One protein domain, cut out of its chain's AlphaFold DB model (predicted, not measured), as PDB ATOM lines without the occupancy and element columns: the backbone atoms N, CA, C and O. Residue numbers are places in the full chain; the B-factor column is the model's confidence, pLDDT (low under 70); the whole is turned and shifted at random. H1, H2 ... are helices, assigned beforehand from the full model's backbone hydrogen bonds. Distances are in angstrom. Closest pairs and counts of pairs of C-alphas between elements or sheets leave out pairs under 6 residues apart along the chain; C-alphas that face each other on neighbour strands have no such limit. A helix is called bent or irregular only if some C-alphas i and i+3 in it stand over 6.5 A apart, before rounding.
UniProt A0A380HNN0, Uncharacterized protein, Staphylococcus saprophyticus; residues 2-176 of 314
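AT A GLANCE: This is residues 2 to 176 of the 314 residues of an uncharacterized protein of Staphylococcus saprophyticus (UniProt A0A380HNN0). The long arm H5b runs through the middle of an elongated stack of helices: H2 and H6 lie along one side of it, H8 along the other with H9 beyond, and H1 packs on H6 at one end. At the other end H5a turns off steeply from H5b, with H3 and the short H4 packed on it, while short H7 joins H6 to H8 and crosses H5b. The printed part has 175 residues with nine named helices, H1 to H9 in order, and no named strand: the class is all helix. The whole is compact, with a radius of gyration of the C-alphas of 18.3 A, and spans 60 by 39 by 26 A.

IN THESE COORDINATES: H1, residues 2 to 17, begins at C-alpha 2 (173.301, 152.094, 148.309) and is 22.6 A long. H2, residues 24 to 43, is 28.5 A long; H3 is residues 53 to 63 and H4 residues 68 to 73. H5, residues 79 to 115, was assigned as one helix by its hydrogen bonds but is bent: C-alphas 91 and 94 are 9.6 A apart. Its arms are H5a, residues 79 to 91, and H5b, residues 94 to 115, 33.8 A long, beginning at C-alpha 94 (157.177, 175.541, 132.786). H6 is residues 119 to 131, H7 133 to 141 and H8 143 to 156. H9, residues 160 to 172, is 21.8 A long and ends at C-alpha 172 (168.994, 188.517, 144.313). H5b and H9 are irregular: C-alphas 94 and 97 are 7.6 A apart, and C-alphas 161 and 164 are 7.9 A apart.

HOW THE PARTS SIT: H2, H5b and H6 form an up-and-down bundle, each running against the one before. The closest C-alphas of H2 and H5b, Leu 39 and Ile 102, are 7.2 A apart. H5b and H6 are a hairpin, touching at Tyr 113 and Ser 122, C-alphas 5.3 A apart. H8 touches H5b, the same way at a shallow tilt of 25 degrees, closest at C-alphas 111 and 154, 4.9 A. H8 and H9 are a hairpin, closest at C-alphas 148 and 169, 6.1 A. H1 touches H6 with residues 9 to 16 alone, closest at C-alphas 12 and 120, 6.7 A. H7 touches H5b at a steep tilt of 46 degrees, closest at C-alphas 139 and 101, 6.0 A. H5a stands at a steep tilt of 61 degrees to H5b and touches H3 at C-alphas 86 and 63, 6.3 A, and H4 at C-alphas 79 and 72, 7.4 A. Every O i to N i+4 pair is within hydrogen-bond range in H1, H2, H5a, H6 and H8; the counts are 6 of 7 in H3, 1 of 2 in H4, 17 of 18 in H5b, 3 of 5 in H7 and 1 of 9 in H9, where 7 of 10 O i to N i+3 pairs are.

THE WHOLE: The C-alphas farthest apart, those of Ser 18 and Glu 70, are 60.7 A apart. The printed part has no cut, and no link is long. The mean pLDDT of the printed part is 92.4; residues 159 to 162 are under 70.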
ATOM      1  N   ILE A   2     172.492 151.880 147.084       82.75
ATOM      2  CA  ILE A   2     173.301 152.094 148.309       82.75
ATOM      3  C   ILE A   2     174.621 151.308 148.284       82.75
ATOM      4  O   ILE A   2     175.676 151.905 148.452       82.75
ATOM      5  N   LEU A   3     174.581 150.003 147.980       85.94
ATOM      6  CA  LEU A   3     175.783 149.163 147.896       85.94
ATOM      7  C   LEU A   3     176.831 149.721 146.915       85.94
ATOM      8  O   LEU A   3     178.005 149.799 147.251       85.94
ATOM      9  N   VAL A   4     176.401 150.156 145.727       85.69
ATOM     10  CA  VAL A   4     177.290 150.713 144.694       85.69
ATOM     11  C   VAL A   4     177.953 152.002 145.183       85.69
ATOM     12  O   VAL A   4     179.161 152.161 145.038       85.69
ATOM     13  N   ILE A   5     177.189 152.897 145.817       85.00
ATOM     14  CA  ILE A   5     177.720 154.146 146.382       85.00
ATOM     15  C   ILE A   5     178.729 153.843 147.493       85.00
ATOM     16  O   ILE A   5     179.810 154.426 147.504       85.00
ATOM     17  N   SER A   6     178.413 152.905 148.390       86.62
ATOM     18  CA  SER A   6     179.319 152.487 149.464       86.62
ATOM     19  C   SER A   6     180.622 151.903 148.914       86.62
ATOM     20  O   SER A   6     181.697 152.295 149.361       86.62
ATOM     21  N   LEU A   7     180.549 151.032 147.902       90.19
ATOM     22  CA  LEU A   7     181.730 150.475 147.239       90.19
ATOM     23  C   LEU A   7     182.568 151.562 146.554       90.19
ATOM     24  O   LEU A   7     183.791 151.551 146.675       90.19
ATOM     25  N   MET A   8     181.934 152.539 145.896       88.12
ATOM     26  CA  MET A   8     182.648 153.682 145.313       88.12
ATOM     27  C   MET A   8     183.332 154.545 146.376       88.12
ATOM     28  O   MET A   8     184.477 154.945 146.182       88.12
ATOM     29  N   ILE A   9     182.664 154.820 147.499       89.19
ATOM     30  CA  ILE A   9     183.245 155.556 148.631       89.19
ATOM     31  C   ILE A   9     184.479 154.814 149.150       89.19
ATOM     32  O   ILE A   9     185.538 155.424 149.276       89.19
ATOM     33  N   ILE A  10     184.371 153.503 149.386       91.62
ATOM     34  CA  ILE A  10     185.492 152.671 149.846       91.62
ATOM     35  C   ILE A  10     186.644 152.714 148.836       91.62
ATOM     36  O   ILE A  10     187.781 152.973 149.226       91.62
ATOM     37  N   LEU A  11     186.362 152.541 147.540       92.00
ATOM     38  CA  LEU A  11     187.372 152.618 146.485       92.00
ATOM     39  C   LEU A  11     188.083 153.977 146.477       92.00
ATOM     40  O   LEU A  11     189.310 154.028 146.427       92.00
ATOM     41  N   LEU A  12     187.339 155.081 146.569       90.25
ATOM     42  CA  LEU A  12     187.920 156.424 146.617       90.25
ATOM     43  C   LEU A  12     188.777 156.631 147.874       90.25
ATOM     44  O   LEU A  12     189.807 157.299 147.787       90.25
ATOM     45  N   ILE A  13     188.394 156.051 149.019       92.25
ATOM     46  CA  ILE A  13     189.197 156.102 150.250       92.25
ATOM     47  C   ILE A  13     190.506 155.345 150.011       92.25
ATOM     48  O   ILE A  13     191.578 155.898 150.254       92.25
ATOM     49  N   LEU A  14     190.443 154.124 149.476       92.50
ATOM     50  CA  LEU A  14     191.627 153.314 149.180       92.50
ATOM     51  C   LEU A  14     192.576 154.031 148.212       92.50
ATOM     52  O   LEU A  14     193.762 154.156 148.508       92.50
ATOM     53  N   LEU A  15     192.052 154.574 147.107       91.31
ATOM     54  CA  LEU A  15     192.827 155.361 146.139       91.31
ATOM     55  C   LEU A  15     193.445 156.613 146.776       91.31
ATOM     56  O   LEU A  15     194.583 156.977 146.480       91.31
ATOM     57  N   TYR A  16     192.709 157.281 147.667       92.44
ATOM     58  CA  TYR A  16     193.216 158.455 148.364       92.44
ATOM     59  C   TYR A  16     194.382 158.108 149.295       92.44
ATOM     60  O   TYR A  16     195.399 158.810 149.285       92.44
ATOM     61  N   PHE A  17     194.262 157.042 150.089       92.69
ATOM     62  CA  PHE A  17     195.294 156.620 151.039       92.69
ATOM     63  C   PHE A  17     196.497 155.949 150.361       92.69
ATOM     64  O   PHE A  17     197.612 156.129 150.840       92.69
ATOM     65  N   SER A  18     196.327 155.310 149.201       90.44
ATOM     66  CA  SER A  18     197.428 154.719 148.420       90.44
ATOM     67  C   SER A  18     198.304 155.739 147.678       90.44
ATOM     68  O   SER A  18     199.184 155.358 146.911       90.44
ATOM     69  N   ASN A  19     198.085 157.044 147.887       86.19
ATOM     70  CA  ASN A  19     198.757 158.131 147.162       86.19
ATOM     71  C   ASN A  19     198.555 158.090 145.639       86.19
ATOM     72  O   ASN A  19     199.301 158.750 144.908       86.19
ATOM     73  N   TYR A  20     197.527 157.390 145.156       85.38
ATOM     74  CA  TYR A  20     197.234 157.352 143.734       85.38
ATOM     75  C   TYR A  20     196.831 158.746 143.236       85.38
ATOM     76  O   TYR A  20     195.888 159.369 143.737       85.38
ATOM     77  N   LYS A  21     197.565 159.260 142.247       82.44
ATOM     78  CA  LYS A  21     197.256 160.530 141.588       82.44
ATOM     79  C   LYS A  21     196.483 160.232 140.315       82.44
ATOM     80  O   LYS A  21     197.060 159.789 139.327       82.44
ATOM     81  N   LEU A  22     195.179 160.490 140.341       84.50
ATOM     82  CA  LEU A  22     194.376 160.475 139.122       84.50
ATOM     83  C   LEU A  22     194.942 161.508 138.141       84.50
ATOM     84  O   LEU A  22     195.258 162.634 138.536       84.50
ATOM     85  N   SER A  23     195.035 161.150 136.860       90.12
ATOM     86  CA  SER A  23     195.335 162.138 135.824       90.12
ATOM     87  C   SER A  23     194.235 163.207 135.786       90.12
ATOM     88  O   SER A  23     193.096 162.967 136.208       90.12
ATOM     89  N   ASN A  24     194.556 164.396 135.274       89.12
ATOM     90  CA  ASN A  24     193.579 165.483 135.163       89.12
ATOM     91  C   ASN A  24     192.358 165.056 134.336       89.12
ATOM     92  O   ASN A  24     191.228 165.330 134.737       89.12
ATOM     93  N   SER A  25     192.577 164.321 133.241       92.81
ATOM     94  CA  SER A  25     191.512 163.815 132.372       92.81
ATOM     95  C   SER A  25     190.607 162.816 133.092       92.81
ATOM     96  O   SER A  25     189.391 162.983 133.079       92.81
ATOM     97  N   ILE A  26     191.178 161.823 133.789       91.69
ATOM     98  CA  ILE A  26     190.387 160.832 134.540       91.69
ATOM     99  C   ILE A  26     189.604 161.520 135.663       91.69
ATOM    100  O   ILE A  26     188.420 161.254 135.851       91.69
ATOM    101  N   SER A  27     190.242 162.446 136.381       90.62
ATOM    102  CA  SER A  27     189.589 163.217 137.443       90.62
ATOM    103  C   SER A  27     188.406 164.031 136.921       90.62
ATOM    104  O   SER A  27     187.360 164.070 137.565       90.62
ATOM    105  N   ALA A  28     188.567 164.680 135.765       91.88
ATOM    106  CA  ALA A  28     187.508 165.452 135.128       91.88
ATOM    107  C   ALA A  28     186.347 164.552 134.689       91.88
ATOM    108  O   ALA A  28     185.203 164.861 135.007       91.88
ATOM    109  N   ILE A  29     186.634 163.416 134.044       94.50
ATOM    110  CA  ILE A  29     185.613 162.446 133.622       94.50
ATOM    111  C   ILE A  29     184.831 161.928 134.832       94.50
ATOM    112  O   ILE A  29     183.604 161.997 134.838       94.50
ATOM    113  N   LEU A  30     185.521 161.461 135.880       92.75
ATOM    114  CA  LEU A  30     184.866 160.960 137.091       92.75
ATOM    115  C   LEU A  30     183.996 162.036 137.741       92.75
ATOM    116  O   LEU A  30     182.844 161.774 138.078       92.75
ATOM    117  N   PHE A  31     184.513 163.256 137.882       95.12
ATOM    118  CA  PHE A  31     183.748 164.356 138.457       95.12
ATOM    119  C   PHE A  31     182.505 164.697 137.618       95.12
ATOM    120  O   PHE A  31     181.420 164.851 138.177       95.12
ATOM    121  N   SER A  32     182.627 164.732 136.288       95.69
ATOM    122  CA  SER A  32     181.498 164.947 135.376       95.69
ATOM    123  C   SER A  32     180.451 163.836 135.456       95.69
ATOM    124  O   SER A  32     179.260 164.136 135.433       95.69
ATOM    125  N   LEU A  33     180.854 162.571 135.620       94.88
ATOM    126  CA  LEU A  33     179.916 161.463 135.845       94.88
ATOM    127  C   LEU A  33     179.122 161.646 137.146       94.88
ATOM    128  O   LEU A  33     177.918 161.395 137.178       94.88
ATOM    129  N   PHE A  34     179.760 162.137 138.209       95.12
ATOM    130  CA  PHE A  34     179.056 162.439 139.456       95.12
ATOM    131  C   PHE A  34     178.144 163.665 139.355       95.12
ATOM    132  O   PHE A  34     177.076 163.661 139.969       95.12
ATOM    133  N   ILE A  35     178.506 164.677 138.556       97.12
ATOM    134  CA  ILE A  35     177.590 165.778 138.218       97.12
ATOM    135  C   ILE A  35     176.385 165.233 137.450       97.12
ATOM    136  O   ILE A  35     175.254 165.560 137.793       97.12
ATOM    137  N   LEU A  36     176.600 164.373 136.453       96.38
ATOM    138  CA  LEU A  36     175.510 163.759 135.699       96.38
ATOM    139  C   LEU A  36     174.582 162.960 136.624       96.38
ATOM    140  O   LEU A  36     173.365 163.090 136.535       96.38
ATOM    141  N   ASN A  37     175.138 162.199 137.568       94.81
ATOM    142  CA  ASN A  37     174.351 161.497 138.580       94.81
ATOM    143  C   ASN A  37     173.538 162.456 139.475       94.81
ATOM    144  O   ASN A  37     172.375 162.179 139.768       94.81
ATOM    145  N   LEU A  38     174.115 163.592 139.883       95.69
ATOM    146  CA  LEU A  38     173.386 164.644 140.597       95.69
ATOM    147  C   LEU A  38     172.225 165.189 139.750       95.69
ATOM    148  O   LEU A  38     171.113 165.295 140.259       95.69
ATOM    149  N   LEU A  39     172.448 165.471 138.462       96.06
ATOM    150  CA  LEU A  39     171.397 165.929 137.546       96.06
ATOM    151  C   LEU A  39     170.282 164.888 137.399       96.06
ATOM    152  O   LEU A  39     169.111 165.232 137.530       96.06
ATOM    153  N   VAL A  40     170.618 163.606 137.224       95.06
ATOM    154  CA  VAL A  40     169.624 162.518 137.190       95.06
ATOM    155  C   VAL A  40     168.805 162.481 138.481       95.06
ATOM    156  O   VAL A  40     167.592 162.294 138.432       95.06
ATOM    157  N   LYS A  41     169.441 162.688 139.642       94.00
ATOM    158  CA  LYS A  41     168.732 162.749 140.926       94.00
ATOM    159  C   LYS A  41     167.791 163.955 141.013       94.00
ATOM    160  O   LYS A  41     166.704 163.812 141.561       94.00
ATOM    161  N   ILE A  42     168.189 165.108 140.473       94.44
ATOM    162  CA  ILE A  42     167.348 166.312 140.381       94.44
ATOM    163  C   ILE A  42     166.111 166.031 139.521       94.44
ATOM    164  O   ILE A  42     165.001 166.241 139.995       94.44
ATOM    165  N   PHE A  43     166.285 165.474 138.319       94.12
ATOM    166  CA  PHE A  43     165.169 165.162 137.415       94.12
ATOM    167  C   PHE A  43     164.232 164.065 137.934       94.12
ATOM    168  O   PHE A  43     163.073 164.017 137.540       94.12
ATOM    169  N   LYS A  44     164.713 163.176 138.809       93.56
ATOM    170  CA  LYS A  44     163.891 162.130 139.439       93.56
ATOM    171  C   LYS A  44     163.200 162.577 140.728       93.56
ATOM    172  O   LYS A  44     162.445 161.792 141.295       93.56
ATOM    173  N   LYS A  45     163.498 163.771 141.245       90.94
ATOM    174  CA  LYS A  45     162.900 164.250 142.491       90.94
ATOM    175  C   LYS A  45     161.452 164.667 142.238       90.94
ATOM    176  O   LYS A  45     161.201 165.456 141.334       90.94
ATOM    177  N   ASN A  46     160.531 164.214 143.087       90.19
ATOM    178  CA  ASN A  46     159.192 164.783 143.130       90.19
ATOM    179  C   ASN A  46     159.269 166.220 143.680       90.19
ATOM    180  O   ASN A  46     159.633 166.431 144.839       90.19
ATOM    181  N   LEU A  47     159.011 167.215 142.829       86.38
ATOM    182  CA  LEU A  47     159.144 168.624 143.203       86.38
ATOM    183  C   LEU A  47     158.040 169.084 144.156       86.38
ATOM    184  O   LEU A  47     158.316 169.942 144.991       86.38
ATOM    185  N   GLU A  48     156.863 168.456 144.109       83.88
ATOM    186  CA  GLU A  48     155.723 168.757 144.988       83.88
ATOM    187  C   GLU A  48     156.028 168.492 146.470       83.88
ATOM    188  O   GLU A  48     155.441 169.109 147.352       83.88
ATOM    189  N   GLU A  49     157.009 167.632 146.766       84.38
ATOM    190  CA  GLU A  49     157.502 167.410 148.133       84.38
ATOM    191  C   GLU A  49     158.339 168.587 148.670       84.38
ATOM    192  O   GLU A  49     158.725 168.600 149.842       84.38
ATOM    193  N   SER A  50     158.686 169.562 147.822       84.88
ATOM    194  CA  SER A  50     159.457 170.735 148.230       84.88
ATOM    195  C   SER A  50     158.524 171.827 148.747       84.88
ATOM    196  O   SER A  50     157.646 172.294 148.026       84.88
ATOM    197  N   THR A  51     158.753 172.288 149.978       81.75
ATOM    198  CA  THR A  51     157.843 173.199 150.700       81.75
ATOM    199  C   THR A  51     157.585 174.512 149.970       81.75
ATOM    200  O   THR A  51     156.492 175.066 150.052       81.75
ATOM    201  N   ASP A  52     158.585 175.003 149.238       86.06
ATOM    202  CA  ASP A  52     158.531 176.312 148.593       86.06
ATOM    203  C   ASP A  52     158.232 176.203 147.085       86.06
ATOM    204  O   ASP A  52     158.087 177.236 146.434       86.06
ATOM    205  N   TYR A  53     158.116 174.989 146.515       91.38
ATOM    206  CA  TYR A  53     157.929 174.787 145.067       91.38
ATOM    207  C   TYR A  53     156.704 175.536 144.539       91.38
ATOM    208  O   TYR A  53     156.853 176.414 143.694       91.38
ATOM    209  N   LEU A  54     155.529 175.275 145.120       91.25
ATOM    210  CA  LEU A  54     154.271 175.913 144.716       91.25
ATOM    211  C   LEU A  54     154.307 177.437 144.890       91.25
ATOM    212  O   LEU A  54     153.724 178.175 144.099       91.25
ATOM    213  N   SER A  55     155.023 177.925 145.910       91.75
ATOM    214  CA  SER A  55     155.195 179.367 146.130       91.75
ATOM    215  C   SER A  55     156.023 180.009 145.014       91.75
ATOM    216  O   SER A  55     155.684 181.093 144.543       91.75
ATOM    217  N   TYR A  56     157.099 179.347 144.575       94.50
ATOM    218  CA  TYR A  56     157.912 179.823 143.456       94.50
ATOM    219  C   TYR A  56     157.181 179.701 142.121       94.50
ATOM    220  O   TYR A  56     157.238 180.637 141.336       94.50
ATOM    221  N   GLU A  57     156.483 178.595 141.877       93.69
ATOM    222  CA  GLU A  57     155.700 178.377 140.656       93.69
ATOM    223  C   GLU A  57     154.602 179.436 140.500       93.69
ATOM    224  O   GLU A  57     154.551 180.119 139.481       93.69
ATOM    225  N   SER A  58     153.813 179.680 141.550       93.81
ATOM    226  CA  SER A  58     152.809 180.752 141.567       93.81
ATOM    227  C   SER A  58     153.427 182.130 141.285       93.81
ATOM    228  O   SER A  58     152.924 182.898 140.461       93.81
ATOM    229  N   ALA A  59     154.573 182.428 141.904       94.69
ATOM    230  CA  ALA A  59     155.294 183.672 141.664       94.69
ATOM    231  C   ALA A  59     155.857 183.778 140.233       94.69
ATOM    232  O   ALA A  59     155.848 184.866 139.659       94.69
ATOM    233  N   PHE A  60     156.319 182.683 139.629       95.94
ATOM    234  CA  PHE A  60     156.769 182.666 138.235       95.94
ATOM    235  C   PHE A  60     155.607 182.891 137.264       95.94
ATOM    236  O   PHE A  60     155.725 183.743 136.386       95.94
ATOM    237  N   ASN A  61     154.466 182.241 137.492       94.25
ATOM    238  CA  ASN A  61     153.262 182.421 136.677       94.25
ATOM    239  C   ASN A  61     152.729 183.861 136.769       94.25
ATOM    240  O   ASN A  61     152.247 184.422 135.794       94.25
ATOM    241  N   SER A  62     152.868 184.515 137.927       94.44
ATOM    242  CA  SER A  62     152.423 185.908 138.102       94.44
ATOM    243  C   SER A  62     153.244 186.948 137.323       94.44
ATOM    244  O   SER A  62     152.781 188.073 137.134       94.44
ATOM    245  N   ILE A  63     154.462 186.596 136.895       94.94
ATOM    246  CA  ILE A  63     155.314 187.452 136.054       94.94
ATOM    247  C   ILE A  63     155.388 186.966 134.605       94.94
ATOM    248  O   ILE A  63     156.038 187.610 133.777       94.94
ATOM    249  N   GLU A  64     154.744 185.840 134.310       92.00
ATOM    250  CA  GLU A  64     154.586 185.301 132.970       92.00
ATOM    251  C   GLU A  64     153.754 186.278 132.130       92.00
ATOM    252  O   GLU A  64     152.781 186.859 132.608       92.00
ATOM    253  N   ASN A  65     154.158 186.506 130.880       90.00
ATOM    254  CA  ASN A  65     153.498 187.419 129.936       90.00
ATOM    255  C   ASN A  65     153.468 188.913 130.318       90.00
ATOM    256  O   ASN A  65     152.973 189.721 129.532       90.00
ATOM    257  N   LEU A  66     154.027 189.323 131.462       96.00
ATOM    258  CA  LEU A  66     154.217 190.745 131.754       96.00
ATOM    259  C   LEU A  66     155.268 191.344 130.814       96.00
ATOM    260  O   LEU A  66     156.329 190.752 130.581       96.00
ATOM    261  N   SER A  67     155.036 192.571 130.346       96.75
ATOM    262  CA  SER A  67     156.097 193.344 129.700       96.75
ATOM    263  C   SER A  67     157.226 193.650 130.694       96.75
ATOM    264  O   SER A  67     157.032 193.672 131.913       96.75
ATOM    265  N   PHE A  68     158.425 193.945 130.182       95.94
ATOM    266  CA  PHE A  68     159.585 194.245 131.031       95.94
ATOM    267  C   PHE A  68     159.300 195.371 132.045       95.94
ATOM    268  O   PHE A  68     159.645 195.252 133.219       95.94
ATOM    269  N   PHE A  69     158.622 196.445 131.624       96.94
ATOM    270  CA  PHE A  69     158.296 197.571 132.505       96.94
ATOM    271  C   PHE A  69     157.205 197.251 133.533       96.94
ATOM    272  O   PHE A  69     157.243 197.798 134.633       96.94
ATOM    273  N   GLU A  70     156.247 196.383 133.205       96.81
ATOM    274  CA  GLU A  70     155.239 195.909 134.162       96.81
ATOM    275  C   GLU A  70     155.876 195.017 135.225       96.81
ATOM    276  O   GLU A  70     155.666 195.234 136.417       96.81
ATOM    277  N   MET A  71     156.748 194.094 134.814       96.44
ATOM    278  CA  MET A  71     157.497 193.232 135.728       96.44
ATOM    279  C   MET A  71     158.361 194.034 136.719       96.44
ATOM    280  O   MET A  71     158.436 193.698 137.902       96.44
ATOM    281  N   LEU A  72     158.974 195.144 136.291       95.31
ATOM    282  CA  LEU A  72     159.749 196.005 137.196       95.31
ATOM    283  C   LEU A  72     158.897 196.685 138.283       95.31
ATOM    284  O   LEU A  72     159.440 197.056 139.326       95.31
ATOM    285  N   LYS A  73     157.584 196.826 138.077       95.31
ATOM    286  CA  LYS A  73     156.667 197.437 139.050       95.31
ATOM    287  C   LYS A  73     156.147 196.456 140.103       95.31
ATOM    288  O   LYS A  73     155.618 196.914 141.109       95.31
ATOM    289  N   THR A  74     156.293 195.145 139.901       94.12
ATOM    290  CA  THR A  74     155.867 194.150 140.898       94.12
ATOM    291  C   THR A  74     156.824 194.118 142.098       94.12
ATOM    292  O   THR A  74     157.964 194.569 142.013       94.12
ATOM    293  N   ASP A  75     156.399 193.602 143.244       91.12
ATOM    294  CA  ASP A  75     157.202 193.527 144.479       91.12
ATOM    295  C   ASP A  75     157.462 192.082 144.942       91.12
ATOM    296  O   ASP A  75     157.967 191.840 146.035       91.12
ATOM    297  N   ILE A  76     157.207 191.115 144.056       92.31
ATOM    298  CA  ILE A  76     157.232 189.670 144.338       92.31
ATOM    299  C   ILE A  76     158.634 189.179 144.727       92.31
ATOM    300  O   ILE A  76     158.805 188.349 145.621       92.31
ATOM    301  N   PHE A  77     159.659 189.708 144.054       94.75
ATOM    302  CA  PHE A  77     161.058 189.350 144.266       94.75
ATOM    303  C   PHE A  77     161.970 190.575 144.285       94.75
ATOM    304  O   PHE A  77     161.675 191.617 143.681       94.75
ATOM    305  N   GLU A  78     163.146 190.401 144.890       95.31
ATOM    306  CA  GLU A  78     164.257 191.333 144.757       95.31
ATOM    307  C   GLU A  78     164.633 191.526 143.277       95.31
ATOM    308  O   GLU A  78     164.564 190.602 142.463       95.31
ATOM    309  N   ILE A  79     165.010 192.758 142.927       95.75
ATOM    310  CA  ILE A  79     165.025 193.250 141.543       95.75
ATOM    311  C   ILE A  79     165.807 192.364 140.563       95.75
ATOM    312  O   ILE A  79     165.325 192.081 139.471       95.75
ATOM    313  N   MET A  80     166.987 191.871 140.945       96.44
ATOM    314  CA  MET A  80     167.816 191.067 140.049       96.44
ATOM    315  C   MET A  80     167.285 189.643 139.922       96.44
ATOM    316  O   MET A  80     167.271 189.098 138.822       96.44
ATOM    317  N   PHE A  81     166.815 189.040 141.020       97.06
ATOM    318  CA  PHE A  81     166.184 187.722 140.933       97.06
ATOM    319  C   PHE A  81     164.926 187.781 140.068       97.06
ATOM    320  O   PHE A  81     164.704 186.888 139.256       97.06
ATOM    321  N   ARG A  82     164.155 188.864 140.175       96.31
ATOM    322  CA  ARG A  82     162.980 189.113 139.341       96.31
ATOM    323  C   ARG A  82     163.315 189.221 137.858       96.31
ATOM    324  O   ARG A  82     162.694 188.530 137.064       96.31
ATOM    325  N   ILE A  83     164.326 190.018 137.496       96.81
ATOM    326  CA  ILE A  83     164.786 190.159 136.105       96.81
ATOM    327  C   ILE A  83     165.226 188.801 135.538       96.81
ATOM    328  O   ILE A  83     164.826 188.439 134.433       96.81
ATOM    329  N   ILE A  84     166.015 188.030 136.297       96.75
ATOM    330  CA  ILE A  84     166.476 186.698 135.874       96.75
ATOM    331  C   ILE A  84     165.292 185.732 135.739       96.75
ATOM    332  O   ILE A  84     165.230 184.978 134.772       96.75
ATOM    333  N   SER A  85     164.351 185.769 136.685       96.62
ATOM    334  CA  SER A  85     163.170 184.899 136.669       96.62
ATOM    335  C   SER A  85     162.278 185.217 135.478       96.62
ATOM    336  O   SER A  85     161.921 184.306 134.748       96.62
ATOM    337  N   TRP A  86     161.998 186.495 135.218       96.88
ATOM    338  CA  TRP A  86     161.239 186.936 134.047       96.88
ATOM    339  C   TRP A  86     161.893 186.476 132.744       96.88
ATOM    340  O   TRP A  86     161.215 185.960 131.861       96.88
ATOM    341  N   PHE A  87     163.219 186.595 132.630       96.06
ATOM    342  CA  PHE A  87     163.929 186.073 131.466       96.06
ATOM    343  C   PHE A  87     163.759 184.551 131.331       96.06
ATOM    344  O   PHE A  87     163.461 184.070 130.244       96.06
ATOM    345  N   PHE A  88     163.904 183.785 132.417       96.44
ATOM    346  CA  PHE A  88     163.757 182.328 132.358       96.44
ATOM    347  C   PHE A  88     162.328 181.871 132.070       96.44
ATOM    348  O   PHE A  88     162.171 180.965 131.258       96.44
ATOM    349  N   VAL A  89     161.312 182.517 132.644       95.94
ATOM    350  CA  VAL A  89     159.902 182.202 132.369       95.94
ATOM    351  C   VAL A  89     159.583 182.399 130.890       95.94
ATOM    352  O   VAL A  89     159.006 181.515 130.272       95.94
ATOM    353  N   ASN A  90     160.054 183.488 130.278       93.56
ATOM    354  CA  ASN A  90     159.789 183.759 128.862       93.56
ATOM    355  C   ASN A  90     160.617 182.903 127.881       93.56
ATOM    356  O   ASN A  90     160.313 182.882 126.693       93.56
ATOM    357  N   VAL A  91     161.686 182.239 128.339       94.62
ATOM    358  CA  VAL A  91     162.555 181.407 127.479       94.62
ATOM    359  C   VAL A  91     162.293 179.912 127.666       94.62
ATOM    360  O   VAL A  91     162.458 179.138 126.727       94.62
ATOM    361  N   PHE A  92     161.928 179.496 128.877       92.19
ATOM    362  CA  PHE A  92     161.846 178.091 129.271       92.19
ATOM    363  C   PHE A  92     160.495 177.695 129.882       92.19
ATOM    364  O   PHE A  92     160.351 176.548 130.314       92.19
ATOM    365  N   GLU A  93     159.534 178.624 129.934       85.19
ATOM    366  CA  GLU A  93     158.153 178.411 130.376       85.19
ATOM    367  C   GLU A  93     158.103 177.610 131.700       85.19
ATOM    368  O   GLU A  93     158.755 177.961 132.698       85.19
ATOM    369  N   ASN A  94     157.415 176.465 131.672       84.38
ATOM    370  CA  ASN A  94     157.177 175.541 132.786       84.38
ATOM    371  C   ASN A  94     158.452 174.920 133.395       84.38
ATOM    372  O   ASN A  94     158.388 174.228 134.409       84.38
ATOM    373  N   SER A  95     159.630 175.143 132.804       92.50
ATOM    374  CA  SER A  95     160.908 174.604 133.299       92.50
ATOM    375  C   SER A  95     161.710 175.592 134.155       92.50
ATOM    376  O   SER A  95     162.826 175.283 134.581       92.50
ATOM    377  N   THR A  96     161.176 176.777 134.451       94.62
ATOM    378  CA  THR A  96     161.925 177.827 135.167       94.62
ATOM    379  C   THR A  96     162.465 177.361 136.521       94.62
ATOM    380  O   THR A  96     163.648 177.553 136.823       94.62
ATOM    381  N   PHE A  97     161.637 176.688 137.328       94.94
ATOM    382  CA  PHE A  97     162.056 176.192 138.640       94.94
ATOM    383  C   PHE A  97     163.217 175.195 138.526       94.94
ATOM    384  O   PHE A  97     164.251 175.361 139.180       94.94
ATOM    385  N   ILE A  98     163.083 174.185 137.657       94.88
ATOM    386  CA  ILE A  98     164.109 173.148 137.494       94.88
ATOM    387  C   ILE A  98     165.417 173.734 136.950       94.88
ATOM    388  O   ILE A  98     166.497 173.310 137.362       94.88
ATOM    389  N   ILE A  99     165.347 174.769 136.110       95.62
ATOM    390  CA  ILE A  99     166.526 175.471 135.590       95.62
ATOM    391  C   ILE A  99     167.276 176.201 136.700       95.62
ATOM    392  O   ILE A  99     168.503 176.091 136.768       95.62
ATOM    393  N   PHE A 100     166.577 176.882 137.611       96.69
ATOM    394  CA  PHE A 100     167.233 177.463 138.783       96.69
ATOM    395  C   PHE A 100     167.883 176.388 139.656       96.69
ATOM    396  O   PHE A 100     169.033 176.562 140.067       96.69
ATOM    397  N   VAL A 101     167.203 175.262 139.898       96.50
ATOM    398  CA  VAL A 101     167.779 174.135 140.649       96.50
ATOM    399  C   VAL A 101     169.053 173.635 139.962       96.50
ATOM    400  O   VAL A 101     170.087 173.495 140.619       96.50
ATOM    401  N   ILE A 102     169.035 173.424 138.645       96.88
ATOM    402  CA  ILE A 102     170.214 173.006 137.871       96.88
ATOM    403  C   ILE A 102     171.340 174.040 138.000       96.88
ATOM    404  O   ILE A 102     172.469 173.670 138.325       96.88
ATOM    405  N   LEU A 103     171.046 175.330 137.822       97.31
ATOM    406  CA  LEU A 103     172.026 176.416 137.925       97.31
ATOM    407  C   LEU A 103     172.703 176.453 139.304       97.31
ATOM    408  O   LEU A 103     173.933 176.513 139.384       97.31
ATOM    409  N   ILE A 104     171.917 176.377 140.381       97.56
ATOM    410  CA  ILE A 104     172.402 176.317 141.770       97.56
ATOM    411  C   ILE A 104     173.383 175.153 141.934       97.56
ATOM    412  O   ILE A 104     174.513 175.329 142.396       97.56
ATOM    413  N   ASN A 105     172.962 173.962 141.510       97.75
ATOM    414  CA  ASN A 105     173.730 172.734 141.664       97.75
ATOM    415  C   ASN A 105     175.024 172.747 140.830       97.75
ATOM    416  O   ASN A 105     176.065 172.297 141.313       97.75
ATOM    417  N   LEU A 106     175.000 173.318 139.622       97.69
ATOM    418  CA  LEU A 106     176.194 173.496 138.792       97.69
ATOM    419  C   LEU A 106     177.180 174.495 139.410       97.69
ATOM    420  O   LEU A 106     178.376 174.205 139.484       97.69
ATOM    421  N   LEU A 107     176.704 175.644 139.904       97.38
ATOM    422  CA  LEU A 107     177.550 176.623 140.598       97.38
ATOM    423  C   LEU A 107     178.219 176.012 141.834       97.38
ATOM    424  O   LEU A 107     179.418 176.221 142.065       97.38
ATOM    425  N   LEU A 108     177.471 175.221 142.605       97.62
ATOM    426  CA  LEU A 108     178.004 174.521 143.766       97.62
ATOM    427  C   LEU A 108     179.037 173.458 143.363       97.62
ATOM    428  O   LEU A 108     180.128 173.432 143.932       97.62
ATOM    429  N   ALA A 109     178.747 172.636 142.351       97.69
ATOM    430  CA  ALA A 109     179.679 171.629 141.848       97.69
ATOM    431  C   ALA A 109     180.987 172.262 141.345       97.69
ATOM    432  O   ALA A 109     182.075 171.789 141.678       97.69
ATOM    433  N   ILE A 110     180.911 173.382 140.619       96.94
ATOM    434  CA  ILE A 110     182.099 174.129 140.181       96.94
ATOM    435  C   ILE A 110     182.884 174.660 141.389       96.94
ATOM    436  O   ILE A 110     184.115 174.583 141.404       96.94
ATOM    437  N   SER A 111     182.196 175.163 142.415       97.25
ATOM    438  CA  SER A 111     182.833 175.631 143.653       97.25
ATOM    439  C   SER A 111     183.566 174.492 144.373       97.25
ATOM    440  O   SER A 111     184.729 174.645 144.744       97.25
ATOM    441  N   ILE A 112     182.941 173.317 144.490       97.69
ATOM    442  CA  ILE A 112     183.556 172.098 145.042       97.69
ATOM    443  C   ILE A 112     184.794 171.688 144.236       97.69
ATOM    444  O   ILE A 112     185.849 171.393 144.806       97.69
ATOM    445  N   TYR A 113     184.695 171.691 142.906       95.94
ATOM    446  CA  TYR A 113     185.813 171.334 142.038       95.94
ATOM    447  C   TYR A 113     187.001 172.283 142.206       95.94
ATOM    448  O   TYR A 113     188.149 171.844 142.160       95.94
ATOM    449  N   ARG A 114     186.745 173.582 142.397       94.69
ATOM    450  CA  ARG A 114     187.788 174.606 142.566       94.69
ATOM    451  C   ARG A 114     188.397 174.636 143.962       94.69
ATOM    452  O   ARG A 114     189.545 175.038 144.086       94.69
ATOM    453  N   PHE A 115     187.647 174.246 144.990       96.19
ATOM    454  CA  PHE A 115     188.116 174.304 146.374       96.19
ATOM    455  C   PHE A 115     189.283 173.346 146.646       96.19
ATOM    456  O   PHE A 115     190.228 173.725 147.332       96.19
ATOM    457  N   PHE A 116     189.223 172.113 146.129       94.50
ATOM    458  CA  PHE A 116     190.260 171.109 146.377       94.50
ATOM    459  C   PHE A 116     191.232 170.991 145.207       94.50
ATOM    460  O   PHE A 116     190.835 170.771 144.058       94.50
ATOM    461  N   ASP A 117     192.524 171.003 145.526       90.69
ATOM    462  CA  ASP A 117     193.569 170.637 144.569       90.69
ATOM    463  C   ASP A 117     193.478 169.144 144.216       90.69
ATOM    464  O   ASP A 117     193.521 168.763 143.047       90.69
ATOM    465  N   ASN A 118     193.268 168.288 145.224       91.81
ATOM    466  CA  ASN A 118     193.060 166.858 145.019       91.81
ATOM    467  C   ASN A 118     191.601 166.565 144.637       91.81
ATOM    468  O   ASN A 118     190.695 166.678 145.464       91.81
ATOM    469  N   LYS A 119     191.382 166.116 143.398       93.19
ATOM    470  CA  LYS A 119     190.037 165.875 142.855       93.19
ATOM    471  C   LYS A 119     189.304 164.686 143.469       93.19
ATOM    472  O   LYS A 119     188.079 164.669 143.420       93.19
ATOM    473  N   ILE A 120     190.000 163.764 144.135       93.69
ATOM    474  CA  ILE A 120     189.337 162.726 144.938       93.69
ATOM    475  C   ILE A 120     188.543 163.379 146.081       93.69
ATOM    476  O   ILE A 120     187.402 162.996 146.331       93.69
ATOM    477  N   LEU A 121     189.086 164.424 146.720       95.25
ATOM    478  CA  LEU A 121     188.370 165.165 147.766       95.25
ATOM    479  C   LEU A 121     187.172 165.943 147.204       95.25
ATOM    480  O   LEU A 121     186.115 165.950 147.829       95.25
ATOM    481  N   SER A 122     187.293 166.521 146.000       96.50
ATOM    482  CA  SER A 122     186.149 167.132 145.300       96.50
ATOM    483  C   SER A 122     185.031 166.121 145.041       96.50
ATOM    484  O   SER A 122     183.860 166.441 145.243       96.50
ATOM    485  N   ILE A 123     185.372 164.898 144.621       95.25
ATOM    486  CA  ILE A 123     184.393 163.823 144.411       95.25
ATOM    487  C   ILE A 123     183.720 163.445 145.739       95.25
ATOM    488  O   ILE A 123     182.496 163.335 145.781       95.25
ATOM    489  N   PHE A 124     184.477 163.329 146.839       94.56
ATOM    490  CA  PHE A 124     183.898 163.105 148.170       94.56
ATOM    491  C   PHE A 124     182.917 164.203 148.584       94.56
ATOM    492  O   PHE A 124     181.811 163.890 149.019       94.56
ATOM    493  N   SER A 125     183.280 165.479 148.417       96.94
ATOM    494  CA  SER A 125     182.355 166.595 148.662       96.94
ATOM    495  C   SER A 125     181.078 166.465 147.837       96.94
ATOM    496  O   SER A 125     179.982 166.611 148.375       96.94
ATOM    497  N   LEU A 126     181.201 166.181 146.537       97.06
ATOM    498  CA  LEU A 126     180.046 166.078 145.651       97.06
ATOM    499  C   LEU A 126     179.139 164.899 146.032       97.06
ATOM    500  O   LEU A 126     177.917 165.034 145.990       97.06
ATOM    501  N   LEU A 127     179.714 163.776 146.468       94.44
ATOM    502  CA  LEU A 127     178.973 162.635 147.008       94.44
ATOM    503  C   LEU A 127     178.212 162.997 148.287       94.44
ATOM    504  O   LEU A 127     177.020 162.704 148.379       94.44
ATOM    505  N   ILE A 128     178.866 163.667 149.243       94.50
ATOM    506  CA  ILE A 128     178.229 164.137 150.486       94.50
ATOM    507  C   ILE A 128     177.048 165.048 150.155       94.50
ATOM    508  O   ILE A 128     175.957 164.855 150.686       94.50
ATOM    509  N   TYR A 129     177.243 166.007 149.251       96.62
ATOM    510  CA  TYR A 129     176.183 166.911 148.821       96.62
ATOM    511  C   TYR A 129     175.022 166.166 148.145       96.62
ATOM    512  O   TYR A 129     173.866 166.347 148.520       96.62
ATOM    513  N   THR A 130     175.332 165.287 147.190       95.06
ATOM    514  CA  THR A 130     174.327 164.566 146.395       95.06
ATOM    515  C   THR A 130     173.496 163.622 147.255       95.06
ATOM    516  O   THR A 130     172.292 163.494 147.037       95.06
ATOM    517  N   TYR A 131     174.111 162.934 148.220       92.94
ATOM    518  CA  TYR A 131     173.454 161.873 148.986       92.94
ATOM    519  C   TYR A 131     172.985 162.282 150.379       92.94
ATOM    520  O   TYR A 131     172.173 161.557 150.946       92.94
ATOM    521  N   SER A 132     173.395 163.440 150.900       92.81
ATOM    522  CA  SER A 132     172.805 164.005 152.115       92.81
ATOM    523  C   SER A 132     171.412 164.575 151.813       92.81
ATOM    524  O   SER A 132     171.314 165.543 151.049       92.81
ATOM    525  N   PRO A 133     170.327 164.041 152.414       91.25
ATOM    526  CA  PRO A 133     168.979 164.574 152.207       91.25
ATOM    527  C   PRO A 133     168.875 166.052 152.585       91.25
ATOM    528  O   PRO A 133     168.197 166.813 151.904       91.25
ATOM    529  N   MET A 134     169.603 166.457 153.630       91.38
ATOM    530  CA  MET A 134     169.648 167.828 154.126       91.38
ATOM    531  C   MET A 134     170.185 168.806 153.075       91.38
ATOM    532  O   MET A 134     169.540 169.808 152.799       91.38
ATOM    533  N   PHE A 135     171.347 168.536 152.472       93.12
ATOM    534  CA  PHE A 135     171.936 169.486 151.519       93.12
ATOM    535  C   PHE A 135     171.227 169.479 150.170       93.12
ATOM    536  O   PHE A 135     171.025 170.532 149.570       93.12
ATOM    537  N   PHE A 136     170.819 168.298 149.710       91.75
ATOM    538  CA  PHE A 136     170.116 168.172 148.444       91.75
ATOM    539  C   PHE A 136     168.756 168.885 148.476       91.75
ATOM    540  O   PHE A 136     168.416 169.602 147.532       91.75
ATOM    541  N   SER A 137     167.996 168.742 149.569       92.19
ATOM    542  CA  SER A 137     166.679 169.375 149.710       92.19
ATOM    543  C   SER A 137     166.745 170.901 149.780       92.19
ATOM    544  O   SER A 137     165.846 171.558 149.264       92.19
ATOM    545  N   MET A 138     167.825 171.487 150.309       91.94
ATOM    546  CA  MET A 138     167.990 172.947 150.337       91.94
ATOM    547  C   MET A 138     167.921 173.563 148.939       91.94
ATOM    548  O   MET A 138     167.327 174.627 148.773       91.94
ATOM    549  N   SER A 139     168.484 172.890 147.927       91.25
ATOM    550  CA  SER A 139     168.490 173.400 146.548       91.25
ATOM    551  C   SER A 139     167.100 173.499 145.914       91.25
ATOM    552  O   SER A 139     166.946 174.239 144.948       91.25
ATOM    553  N   THR A 140     166.094 172.820 146.477       89.88
ATOM    554  CA  THR A 140     164.695 172.892 146.022       89.88
ATOM    555  C   THR A 140     163.767 173.582 147.022       89.88
ATOM    556  O   THR A 140     162.698 174.029 146.636       89.88
ATOM    557  N   ASN A 141     164.157 173.708 148.293       88.94
ATOM    558  CA  ASN A 141     163.322 174.339 149.318       88.94
ATOM    559  C   ASN A 141     163.637 175.820 149.532       88.94
ATOM    560  O   ASN A 141     162.751 176.563 149.894       88.94
ATOM    561  N   VAL A 142     164.866 176.296 149.317       90.94
ATOM    562  CA  VAL A 142     165.204 177.719 149.533       90.94
ATOM    563  C   VAL A 142     165.959 178.282 148.333       90.94
ATOM    564  O   VAL A 142     167.094 178.739 148.432       90.94
ATOM    565  N   LEU A 143     165.299 178.237 147.170       94.31
ATOM    566  CA  LEU A 143     165.867 178.498 145.839       94.31
ATOM    567  C   LEU A 143     166.704 179.790 145.760       94.31
ATOM    568  O   LEU A 143     167.899 179.734 145.467       94.31
ATOM    569  N   ARG A 144     166.108 180.949 146.089       94.81
ATOM    570  CA  ARG A 144     166.796 182.259 146.081       94.81
ATOM    571  C   ARG A 144     168.034 182.264 146.967       94.81
ATOM    572  O   ARG A 144     169.100 182.740 146.579       94.81
ATOM    573  N   GLN A 145     167.900 181.703 148.160       94.69
ATOM    574  CA  GLN A 145     168.976 181.667 149.130       94.69
ATOM    575  C   GLN A 145     170.107 180.733 148.695       94.69
ATOM    576  O   GLN A 145     171.272 181.126 148.759       94.69
ATOM    577  N   MET A 146     169.786 179.542 148.192       96.31
ATOM    578  CA  MET A 146     170.782 178.605 147.677       96.31
ATOM    579  C   MET A 146     171.486 179.121 146.427       96.31
ATOM    580  O   MET A 146     172.682 178.859 146.267       96.31
ATOM    581  N   LEU A 147     170.806 179.896 145.578       97.12
ATOM    582  CA  LEU A 147     171.446 180.604 144.471       97.12
ATOM    583  C   LEU A 147     172.516 181.561 144.988       97.12
ATOM    584  O   LEU A 147     173.667 181.492 144.551       97.12
ATOM    585  N   VAL A 148     172.182 182.389 145.976       96.44
ATOM    586  CA  VAL A 148     173.155 183.322 146.548       96.44
ATOM    587  C   VAL A 148     174.278 182.604 147.297       96.44
ATOM    588  O   VAL A 148     175.441 182.969 147.133       96.44
ATOM    589  N   ILE A 149     173.987 181.548 148.057       96.50
ATOM    590  CA  ILE A 149     175.015 180.731 148.720       96.50
ATOM    591  C   ILE A 149     175.982 180.135 147.694       96.50
ATOM    592  O   ILE A 149     177.198 180.238 147.859       96.50
ATOM    593  N   SER A 150     175.460 179.577 146.605       96.88
ATOM    594  CA  SER A 150     176.279 178.983 145.545       96.88
ATOM    595  C   SER A 150     177.147 180.033 144.848       96.88
ATOM    596  O   SER A 150     178.327 179.784 144.596       96.88
ATOM    597  N   LEU A 151     176.618 181.238 144.615       95.81
ATOM    598  CA  LEU A 151     177.387 182.372 144.093       95.81
ATOM    599  C   LEU A 151     178.472 182.848 145.072       95.81
ATOM    600  O   LEU A 151     179.594 183.136 144.649       95.81
ATOM    601  N   ILE A 152     178.186 182.897 146.375       94.94
ATOM    602  CA  ILE A 152     179.169 183.257 147.407       94.94
ATOM    603  C   ILE A 152     180.316 182.247 147.421       94.94
ATOM    604  O   ILE A 152     181.479 182.649 147.341       94.94
ATOM    605  N   LEU A 153     180.011 180.947 147.460       95.38
ATOM    606  CA  LEU A 153     181.016 179.882 147.417       95.38
ATOM    607  C   LEU A 153     181.830 179.931 146.116       95.38
ATOM    608  O   LEU A 153     183.056 179.786 146.139       95.38
ATOM    609  N   PHE A 154     181.180 180.234 144.993       94.69
ATOM    610  CA  PHE A 154     181.849 180.410 143.710       94.69
ATOM    611  C   PHE A 154     182.825 181.590 143.727       94.69
ATOM    612  O   PHE A 154     183.953 181.464 143.243       94.69
ATOM    613  N   VAL A 155     182.450 182.733 144.308       93.06
ATOM    614  CA  VAL A 155     183.355 183.890 144.425       93.06
ATOM    615  C   VAL A 155     184.480 183.616 145.426       93.06
ATOM    616  O   VAL A 155     185.621 183.983 145.150       93.06
ATOM    617  N   LEU A 156     184.205 182.941 146.549       92.25
ATOM    618  CA  LEU A 156     185.220 182.568 147.544       92.25
ATOM    619  C   LEU A 156     186.280 181.612 146.986       92.25
ATOM    620  O   LEU A 156     187.444 181.699 147.377       92.25
ATOM    621  N   THR A 157     185.890 180.732 146.063       93.00
ATOM    622  CA  THR A 157     186.799 179.821 145.348       93.00
ATOM    623  C   THR A 157     187.415 180.436 144.085       93.00
ATOM    624  O   THR A 157     188.294 179.836 143.472       93.00
ATOM    625  N   SER A 158     186.985 181.635 143.678       87.06
ATOM    626  CA  SER A 158     187.503 182.336 142.499       87.06
ATOM    627  C   SER A 158     188.672 183.267 142.835       87.06
ATOM    628  O   SER A 158     188.882 183.684 143.974       87.06
ATOM    629  N   SER A 159     189.453 183.640 141.815       67.12
ATOM    630  CA  SER A 159     190.583 184.560 141.974       67.12
ATOM    631  C   SER A 159     190.150 185.936 142.510       67.12
ATOM    632  O   SER A 159     189.046 186.421 142.249       67.12
ATOM    633  N   LYS A 160     191.060 186.609 143.238       67.00
ATOM    634  CA  LYS A 160     190.818 187.871 143.976       67.00
ATOM    635  C   LYS A 160     190.154 188.997 143.158       67.00
ATOM    636  O   LYS A 160     189.594 189.910 143.758       67.00
ATOM    637  N   LYS A 161     190.216 188.952 141.821       62.19
ATOM    638  CA  LYS A 161     189.757 190.016 140.910       62.19
ATOM    639  C   LYS A 161     188.229 190.113 140.756       62.19
ATOM    640  O   LYS A 161     187.754 191.118 140.246       62.19
ATOM    641  N   ARG A 162     187.448 189.117 141.197       69.62
ATOM    642  CA  ARG A 162     185.993 189.040 140.916       69.62
ATOM    643  C   ARG A 162     185.071 189.416 142.080       69.62
ATOM    644  O   ARG A 162     183.876 189.155 142.022       69.62
ATOM    645  N   LYS A 163     185.600 190.046 143.135       75.56
ATOM    646  CA  LYS A 163     184.807 190.395 144.328       75.56
ATOM    647  C   LYS A 163     183.697 191.412 144.063       75.56
ATOM    648  O   LYS A 163     182.680 191.347 144.732       75.56
ATOM    649  N   TRP A 164     183.853 192.283 143.063       83.81
ATOM    650  CA  TRP A 164     182.845 193.288 142.699       83.81
ATOM    651  C   TRP A 164     181.475 192.695 142.357       83.81
ATOM    652  O   TRP A 164     180.454 193.295 142.675       83.81
ATOM    653  N   ILE A 165     181.450 191.467 141.828       86.19
ATOM    654  CA  ILE A 165     180.215 190.736 141.510       86.19
ATOM    655  C   ILE A 165     179.351 190.518 142.763       86.19
ATOM    656  O   ILE A 165     178.128 190.476 142.661       86.19
ATOM    657  N   SER A 166     179.948 190.446 143.962       89.25
ATOM    658  CA  SER A 166     179.181 190.214 145.188       89.25
ATOM    659  C   SER A 166     178.239 191.363 145.551       89.25
ATOM    660  O   SER A 166     177.351 191.154 146.369       89.25
ATOM    661  N   LEU A 167     178.395 192.554 144.955       91.25
ATOM    662  CA  LEU A 167     177.472 193.680 145.157       91.25
ATOM    663  C   LEU A 167     176.056 193.384 144.648       91.25
ATOM    664  O   LEU A 167     175.101 193.976 145.134       91.25
ATOM    665  N   ILE A 168     175.919 192.443 143.713       93.25
ATOM    666  CA  ILE A 168     174.629 192.059 143.137       93.25
ATOM    667  C   ILE A 168     173.863 191.108 144.075       93.25
ATOM    668  O   ILE A 168     172.642 191.018 143.999       93.25
ATOM    669  N   PHE A 169     174.523 190.419 145.010       94.88
ATOM    670  CA  PHE A 169     173.879 189.362 145.803       94.88
ATOM    671  C   PHE A 169     172.629 189.810 146.591       94.88
ATOM    672  O   PHE A 169     171.631 189.094 146.527       94.88
ATOM    673  N   PRO A 170     172.586 190.990 147.243       94.94
ATOM    674  CA  PRO A 170     171.402 191.453 147.970       94.94
ATOM    675  C   PRO A 170     170.229 191.777 147.054       94.94
ATOM    676  O   PRO A 170     169.086 191.708 147.482       94.94
ATOM    677  N   THR A 171     170.512 192.101 145.789       95.44
ATOM    678  CA  THR A 171     169.480 192.318 144.768       95.44
ATOM    679  C   THR A 171     168.893 191.004 144.243       95.44
ATOM    680  O   THR A 171     167.869 191.030 143.569       95.44
ATOM    681  N   ILE A 172     169.528 189.865 144.548       95.88
ATOM    682  CA  ILE A 172     168.994 188.517 144.313       95.88
ATOM    683  C   ILE A 172     168.263 188.023 145.563       95.88
ATOM    684  O   ILE A 172     167.166 187.485 145.465       95.88
ATOM    685  N   HIS A 173     168.885 188.182 146.733       94.81
ATOM    686  CA  HIS A 173     168.258 187.866 148.006       94.81
ATOM    687  C   HIS A 173     168.823 188.727 149.141       94.81
ATOM    688  O   HIS A 173     170.027 188.665 149.437       94.81
ATOM    689  N   PHE A 174     167.958 189.498 149.804       91.62
ATOM    690  CA  PHE A 174     168.380 190.551 150.734       91.62
ATOM    691  C   PHE A 174     169.195 190.033 151.930       91.62
ATOM    692  O   PHE A 174     170.135 190.698 152.371       91.62
ATOM    693  N   SER A 175     168.931 188.808 152.401       89.75
ATOM    694  CA  SER A 175     169.662 188.200 153.529       89.75
ATOM    695  C   SER A 175     171.169 188.022 153.272       89.75
ATOM    696  O   SER A 175     171.938 187.746 154.192       89.75
ATOM    697  N   SER A 176     171.641 188.236 152.045       92.31
ATOM    698  CA  SER A 176     173.068 188.241 151.719       92.31
ATOM    699  C   SER A 176     173.774 189.590 151.893       92.31
ATOM    700  O   SER A 176     175.000 189.645 151.772       92.31
TER     701      SER A 176